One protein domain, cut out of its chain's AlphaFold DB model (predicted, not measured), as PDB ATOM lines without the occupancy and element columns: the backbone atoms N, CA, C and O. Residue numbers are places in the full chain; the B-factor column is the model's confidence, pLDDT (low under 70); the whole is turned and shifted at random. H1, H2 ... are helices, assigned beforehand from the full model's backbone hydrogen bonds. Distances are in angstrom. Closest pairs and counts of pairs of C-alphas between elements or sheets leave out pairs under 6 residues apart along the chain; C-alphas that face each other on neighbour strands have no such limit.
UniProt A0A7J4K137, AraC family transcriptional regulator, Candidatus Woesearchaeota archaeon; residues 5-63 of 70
ATOM      1  N   ALA A   5      78.719  29.719  33.342       59.84
ATOM      2  CA  ALA A   5      79.049  28.352  32.973       59.84
ATOM      3  C   ALA A   5      78.101  27.729  31.935       59.84
ATOM      4  O   ALA A   5      78.528  26.800  31.254       59.84
ATOM      5  N   ASP A   6      76.866  28.215  31.780       57.94
ATOM      6  CA  ASP A   6      75.899  27.695  30.799       57.94
ATOM      7  C   ASP A   6      76.217  28.137  29.359       57.94
ATOM      8  O   ASP A   6      75.862  27.462  28.379       57.94
ATOM      9  N   PHE A   7      76.943  29.248  29.215       59.38
ATOM     10  CA  PHE A   7      77.303  29.829  27.928       59.38
ATOM     11  C   PHE A   7      78.642  29.289  27.432       59.38
ATOM     12  O   PHE A   7      79.593  29.094  28.196       59.38
ATOM     13  N   ALA A   8      78.744  29.065  26.122       60.56
ATOM     14  CA  ALA A   8      80.015  28.702  25.515       60.56
ATOM     15  C   ALA A   8      81.093  29.744  25.844       60.56
ATOM     16  O   ALA A   8      80.844  30.950  25.786       60.56
ATOM     17  N   LEU A   9      82.288  29.255  26.197       60.03
ATOM     18  CA  LEU A   9      83.429  30.068  26.636       60.03
ATOM     19  C   LEU A   9      83.157  30.943  27.875       60.03
ATOM     20  O   LEU A   9      83.845  31.938  28.080       60.03
ATOM     21  N   GLN A  10      82.161  30.602  28.702       58.62
ATOM     22  CA  GLN A  10      81.775  31.376  29.893       58.62
ATOM     23  C   GLN A  10      81.402  32.841  29.596       58.62
ATOM     24  O   GLN A  10      81.440  33.707  30.474       58.62
ATOM     25  N   SER A  11      81.051  33.131  28.342       57.00
ATOM     26  CA  SER A  11      80.768  34.481  27.876       57.00
ATOM     27  C   SER A  11      79.276  34.638  27.645       57.00
ATOM     28  O   SER A  11      78.706  33.972  26.785       57.00
ATOM     29  N   ILE A  12      78.638  35.557  28.374       57.88
ATOM     30  CA  ILE A  12      77.192  35.832  28.262       57.88
ATOM     31  C   ILE A  12      76.783  36.316  26.859       57.88
ATOM     32  O   ILE A  12      75.610  36.300  26.509       57.88
ATOM     33  N   ASN A  13      77.763  36.759  26.065       62.06
ATOM     34  CA  ASN A  13      77.589  37.198  24.683       62.06
ATOM     35  C   ASN A  13      77.651  36.035  23.682       62.06
ATOM     36  O   ASN A  13      77.498  36.243  22.475       62.06
ATOM     37  N   SER A  14      77.920  34.816  24.153       61.56
ATOM     38  CA  SER A  14      77.995  33.656  23.286       61.56
ATOM     39  C   SER A  14      76.599  33.225  22.859       61.56
ATOM     40  O   SER A  14      75.721  32.959  23.676       61.56
ATOM     41  N   ARG A  15      76.402  33.120  21.543       67.38
ATOM     42  CA  ARG A  15      75.137  32.673  20.937       67.38
ATOM     43  C   ARG A  15      74.894  31.169  21.092       67.38
ATOM     44  O   ARG A  15      73.856  30.676  20.658       67.38
ATOM     45  N   TYR A  16      75.847  30.445  21.676       70.06
ATOM     46  CA  TYR A  16      75.846  28.992  21.756       70.06
ATOM     47  C   TYR A  16      76.028  28.517  23.200       70.06
ATOM     48  O   TYR A  16      76.717  29.144  24.005       70.06
ATOM     49  N   CYS A  17      75.408  27.386  23.525       74.38
ATOM     50  CA  CYS A  17      75.544  26.746  24.827       74.38
ATOM     51  C   CYS A  17      76.934  26.110  24.998       74.38
ATOM     52  O   CYS A  17      77.557  25.719  24.008       74.38
ATOM     53  N   ARG A  18      77.398  25.900  26.237       73.62
ATOM     54  CA  ARG A  18      78.668  25.183  26.509       73.62
ATOM     55  C   ARG A  18      78.763  23.806  25.833       73.62
ATOM     56  O   ARG A  18      79.848  23.344  25.510       73.62
ATOM     57  N   TYR A  19      77.621  23.153  25.615       74.44
ATOM     58  CA  TYR A  19      77.521  21.827  24.994       74.44
ATOM     59  C   TYR A  19      77.446  21.875  23.467       74.44
ATOM     60  O   TYR A  19      77.511  20.838  22.813       74.44
ATOM     61  N   CYS A  20      77.277  23.069  22.905       77.00
ATOM     62  CA  CYS A  20      77.130  23.337  21.482       77.00
ATOM     63  C   CYS A  20      78.492  23.615  20.828       77.00
ATOM     64  O   CYS A  20      78.625  23.540  19.607       77.00
ATOM     65  N   VAL A  21      79.498  23.927  21.646       79.25
ATOM     66  CA  VAL A  21      80.860  24.228  21.216       79.25
ATOM     67  C   VAL A  21      81.812  23.080  21.523       79.25
ATOM     68  O   VAL A  21      81.522  22.231  22.369       79.25
ATOM     69  N   ASP A  22      82.900  23.014  20.773       77.31
ATOM     70  CA  ASP A  22      84.000  22.083  20.977       77.31
ATOM     71  C   ASP A  22      84.947  22.584  22.091       77.31
ATOM     72  O   ASP A  22      84.721  23.651  22.673       77.31
ATOM     73  N   LYS A  23      86.005  21.828  22.412       72.94
ATOM     74  CA  LYS A  23      87.048  22.206  23.390       72.94
ATOM     75  C   LYS A  23      87.692  23.565  23.089       72.94
ATOM     76  O   LYS A  23      88.070  24.272  24.018       72.94
ATOM     77  N   ASP A  24      87.743  23.951  21.817       71.50
ATOM     78  CA  ASP A  24      88.249  25.247  21.357       71.50
ATOM     79  C   ASP A  24      87.190  26.372  21.423       71.50
ATOM     80  O   ASP A  24      87.450  27.515  21.052       71.50
ATOM     81  N   GLY A  25      85.969  26.074  21.883       70.75
ATOM     82  CA  GLY A  25      84.876  27.046  21.985       70.75
ATOM     83  C   GLY A  25      84.199  27.392  20.658       70.75
ATOM     84  O   GLY A  25      83.310  28.245  20.627       70.75
ATOM     85  N   MET A  26      84.578  26.718  19.573       75.50
ATOM     86  CA  MET A  26      83.947  26.835  18.257       75.50
ATOM     87  C   MET A  26      82.702  25.956  18.167       75.50
ATOM     88  O   MET A  26      82.659  24.887  18.765       75.50
ATOM     89  N   LEU A  27      81.685  26.379  17.410       81.38
ATOM     90  CA  LEU A  27      80.489  25.567  17.168       81.38
ATOM     91  C   LEU A  27      80.891  24.201  16.586       81.38
ATOM     92  O   LEU A  27      81.582  24.154  15.571       81.38
ATOM     93  N   GLN A  28      80.430  23.113  17.208       84.00
ATOM     94  CA  GLN A  28      80.705  21.756  16.725       84.00
ATOM     95  C   GLN A  28      80.209  21.574  15.290       84.00
ATOM     96  O   GLN A  28      79.122  22.052  14.926       84.00
ATOM     97  N   THR A  29      80.971  20.824  14.493       85.00
ATOM     98  CA  THR A  29      80.513  20.423  13.163       85.00
ATOM     99  C   THR A  29      79.235  19.577  13.270       85.00
ATOM    100  O   THR A  29      78.964  18.979  14.315       85.00
ATOM    101  N   PRO A  30      78.406  19.512  12.213       84.19
ATOM    102  CA  PRO A  30      77.183  18.713  12.241       84.19
ATOM    103  C   PRO A  30      77.443  17.233  12.559       84.19
ATOM    104  O   PRO A  30      76.681  16.620  13.300       84.19
ATOM    105  N   GLN A  31      78.534  16.661  12.045       85.44
ATOM    106  CA  GLN A  31      78.895  15.268  12.317       85.44
ATOM    107  C   GLN A  31      79.297  15.063  13.779       85.44
ATOM    108  O   GLN A  31      78.701  14.222  14.449       85.44
ATOM    109  N   GLU A  32      80.203  15.889  14.311       86.81
ATOM    110  CA  GLU A  32      80.621  15.790  15.718       86.81
ATOM    111  C   GLU A  32      79.453  16.012  16.678       86.81
ATOM    112  O   GLU A  32      79.291  15.287  17.663       86.81
ATOM    113  N   ARG A  33      78.595  16.996  16.377       88.56
ATOM    114  CA  ARG A  33      77.413  17.274  17.189       88.56
ATOM    115  C   ARG A  33      76.443  16.101  17.166       88.56
ATOM    116  O   ARG A  33      75.905  15.786  18.229       88.56
ATOM    117  N   LYS A  34      76.236  15.467  16.003       89.44
ATOM    118  CA  LYS A  34      75.397  14.269  15.865       89.44
ATOM    119  C   LYS A  34      75.948  13.156  16.744       89.44
ATOM    120  O   LYS A  34      75.229  12.687  17.610       89.44
ATOM    121  N   GLU A  35      77.222  12.799  16.598       90.19
ATOM    122  CA  GLU A  35      77.837  11.716  17.375       90.19
ATOM    123  C   GLU A  35      77.799  11.969  18.887       90.19
ATOM    124  O   GLU A  35      77.407  11.084  19.651       90.19
ATOM    125  N   ARG A  36      78.146  13.183  19.344       89.62
ATOM    126  CA  ARG A  36      78.048  13.533  20.771       89.62
ATOM    127  C   ARG A  36      76.612  13.498  21.273       89.62
ATOM    128  O   ARG A  36      76.389  13.046  22.390       89.62
ATOM    129  N   LEU A  37      75.653  13.999  20.489       89.38
ATOM    130  CA  LEU A  37      74.246  13.992  20.883       89.38
ATOM    131  C   LEU A  37      73.699  12.567  20.935       89.38
ATOM    132  O   LEU A  37      73.017  12.239  21.893       89.38
ATOM    133  N   THR A  38      74.039  11.722  19.962       92.38
ATOM    134  CA  THR A  38      73.680  10.301  19.955       92.38
ATOM    135  C   THR A  38      74.189   9.625  21.220       92.38
ATOM    136  O   THR A  38      73.385   9.072  21.961       92.38
ATOM    137  N   LYS A  39      75.486   9.743  21.540       92.38
ATOM    138  CA  LYS A  39      76.055   9.157  22.767       92.38
ATOM    139  C   LYS A  39      75.380   9.691  24.028       92.38
ATOM    140  O   LYS A  39      75.006   8.912  24.892       92.38
ATOM    141  N   PHE A  40      75.141  11.000  24.090       90.75
ATOM    142  CA  PHE A  40      74.427  11.609  25.208       90.75
ATOM    143  C   PHE A  40      73.011  11.038  25.370       90.75
ATOM    144  O   PHE A  40      72.629  10.687  26.475       90.75
ATOM    145  N   LEU A  41      72.250  10.887  24.284       91.19
ATOM    146  CA  LEU A  41      70.901  10.309  24.311       91.19
ATOM    147  C   LEU A  41      70.917   8.809  24.651       91.19
ATOM    148  O   LEU A  41      69.991   8.312  25.289       91.19
ATOM    149  N   MET A  42      71.965   8.083  24.253       93.38
ATOM    150  CA  MET A  42      72.168   6.696  24.674       93.38
ATOM    151  C   MET A  42      72.436   6.598  26.178       93.38
ATOM    152  O   MET A  42      71.936   5.681  26.816       93.38
ATOM    153  N   GLU A  43      73.206   7.519  26.760       92.19
ATOM    154  CA  GLU A  43      73.526   7.495  28.194       92.19
ATOM    155  C   GLU A  43      72.385   8.043  29.068       92.19
ATOM    156  O   GLU A  43      72.028   7.416  30.065       92.19
ATOM    157  N   ASP A  44      71.791   9.175  28.682       91.44
ATOM    158  CA  ASP A  44      70.753   9.895  29.433       91.44
ATOM    159  C   ASP A  44      69.386   9.201  29.339       91.44
ATOM    160  O   ASP A  44      68.731   8.945  30.347       91.44
ATOM    161  N   GLU A  45      68.982   8.814  28.126       88.31
ATOM    162  CA  GLU A  45      67.672   8.206  27.868       88.31
ATOM    163  C   GLU A  45      67.739   6.683  27.672       88.31
ATOM    164  O   GLU A  45      66.714   6.056  27.400       88.31
ATOM    165  N   ARG A  46      68.925   6.063  27.814       91.69
ATOM    166  CA  ARG A  46      69.140   4.612  27.618       91.69
ATOM    167  C   ARG A  46      68.612   4.093  26.276       91.69
ATOM    168  O   ARG A  46      68.118   2.969  26.175       91.69
ATOM    169  N   LEU A  47      68.708   4.924  25.240       91.56
ATOM    170  CA  LEU A  47      68.259   4.588  23.894       91.56
ATOM    171  C   LEU A  47      69.279   3.705  23.170       91.56
ATOM    172  O   LEU A  47      70.487   3.812  23.378       91.56
ATOM    173  N   SER A  48      68.789   2.853  22.270       92.94
ATOM    174  CA  SER A  48      69.636   2.155  21.300       92.94
ATOM    175  C   SER A  48      70.241   3.149  20.310       92.94
ATOM    176  O   SER A  48      69.636   4.180  20.018       92.94
ATOM    177  N   GLU A  49      71.417   2.826  19.771       90.06
ATOM    178  CA  GLU A  49      72.176   3.715  18.882       90.06
ATOM    179  C   GLU A  49      71.343   4.237  17.698       90.06
ATOM    180  O   GLU A  49      71.377   5.433  17.415       90.06
ATOM    181  N   ASP A  50      70.521   3.391  17.063       91.75
ATOM    182  CA  ASP A  50      69.691   3.804  15.920       91.75
ATOM    183  C   ASP A  50      68.613   4.833  16.310       91.75
ATOM    184  O   ASP A  50      68.375   5.810  15.594       91.75
ATOM    185  N   VAL A  51      67.971   4.629  17.465       92.94
ATOM    186  CA  VAL A  51      66.936   5.530  17.985       92.94
ATOM    187  C   VAL A  51      67.574   6.835  18.444       92.94
ATOM    188  O   VAL A  51      67.064   7.916  18.143       92.94
ATOM    189  N   ALA A  52      68.711   6.742  19.133       93.50
ATOM    190  CA  ALA A  52      69.479   7.887  19.585       93.50
ATOM    191  C   ALA A  52      69.978   8.732  18.405       93.50
ATOM    192  O   ALA A  52      69.874   9.956  18.457       93.50
ATOM    193  N   GLU A  53      70.441   8.110  17.316       92.38
ATOM    194  CA  GLU A  53      70.898   8.827  16.123       92.38
ATOM    195  C   GLU A  53      69.750   9.565  15.433       92.38
ATOM    196  O   GLU A  53      69.867  10.760  15.144       92.38
ATOM    197  N   LYS A  54      68.613   8.899  15.205       92.56
ATOM    198  CA  LYS A  54      67.434   9.546  14.607       92.56
ATOM    199  C   LYS A  54      66.975  10.733  15.446       92.56
ATOM    200  O   LYS A  54      66.764  11.823  14.913       92.56
ATOM    201  N   LYS A  55      66.901  10.548  16.764       92.19
ATOM    202  CA  LYS A  55      66.503  11.599  17.702       92.19
ATOM    203  C   LYS A  55      67.518  12.742  17.736       92.19
ATOM    204  O   LYS A  55      67.113  13.904  17.759       92.19
ATOM    205  N   ALA A  56      68.816  12.443  17.658       91.06
ATOM    206  CA  ALA A  56      69.867  13.446  17.527       91.06
ATOM    207  C   ALA A  56      69.680  14.283  16.255       91.06
ATOM    208  O   ALA A  56      69.651  15.513  16.328       91.06
ATOM    209  N   VAL A  57      69.470  13.641  15.102       89.94
ATOM    210  CA  VAL A  57      69.229  14.324  13.822       89.94
ATOM    211  C   VAL A  57      67.963  15.184  13.880       89.94
ATOM    212  O   VAL A  57      67.984  16.342  13.464       89.94
ATOM    213  N   GLU A  58      66.864  14.665  14.428       90.38
ATOM    214  CA  GLU A  58      65.619  15.423  14.591       90.38
ATOM    215  C   GLU A  58      65.783  16.644  15.501       90.38
ATOM    216  O   GLU A  58      65.273  17.724  15.190       90.38
ATOM    217  N   GLN A  59      66.509  16.505  16.613       87.31
ATOM    218  CA  GLN A  59      66.817  17.636  17.483       87.31
ATOM    219  C   GLN A  59      67.699  18.663  16.771       87.31
ATOM    220  O   GLN A  59      67.406  19.857  16.817       87.31
ATOM    221  N   MET A  60      68.728  18.217  16.050       87.94
ATOM    222  CA  MET A  60      69.608  19.103  15.289       87.94
ATOM    223  C   MET A  60      68.869  19.852  14.175       87.94
ATOM    224  O   MET A  60      69.143  21.030  13.957       87.94
ATOM    225  N   ARG A  61      67.872  19.233  13.526       85.94
ATOM    226  CA  ARG A  61      66.997  19.902  12.542       85.94
ATOM    227  C   ARG A  61      66.171  21.037  13.148       85.94
ATOM    228  O   ARG A  61      65.867  22.010  12.457       85.94
ATOM    229  N   LYS A  62      65.809  20.927  14.430       83.38
ATOM    230  CA  LYS A  62      65.075  21.964  15.176       83.38
ATOM    231  C   LYS A  62      65.990  23.087  15.675       83.38
ATOM    232  O   LYS A  62      65.501  24.165  16.001       83.38
ATOM    233  N   MET A  63      67.305  22.868  15.711       80.94
ATOM    234  CA  MET A  63      68.279  23.850  16.184       80.94
ATOM    235  C   MET A  63      68.751  24.762  15.036       80.94
ATOM    236  O   MET A  63      69.271  24.273  14.034       80.94
TER     237      MET A  63
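Overview. This is residues 5 to 63 of the 70 residues of the protein "AraC family transcriptional regulator" of Candidatus Woesearchaeota archaeon (UniProt A0A7J4K137). What is the picture? Two helices, H1 and H2, cross steeply at one end, and a looped stretch with no named element, residues 5 to 29, makes the other end. What is its make-up? The 59 printed residues hold two named helices, H1 then H2, and no named strand: all helix, with under half of the residues in named elements. It is only just compact, close to loose, with a radius of gyration of the C-alphas of 12.2 A and spans of 35 by 19 by 18 A.

Along the chain. Where is the longest helix? H1, residues 30 to 44, runs 20.4 A from C-alpha 30 at (77.183, 18.713, 12.241). Where is the other? H2, residues 49 to 62, runs 19.9 A to C-alpha 62 at (65.075, 21.964, 15.176).

Arrangement. How do they meet? H1 and H2 touch, their closest C-alphas, Thr 38 and Ala 52, 4.9 A apart. They run opposite ways at a steep tilt of 57 degrees. Their backbones? In both, every O i to N i+4 pair is within hydrogen-bond range.

Size, cuts and confidence. Any cut or long link? The printed part has no cut; the H1 to H2 link is tight. Where is confidence low? Residues 5 to 15 have pLDDT under 70.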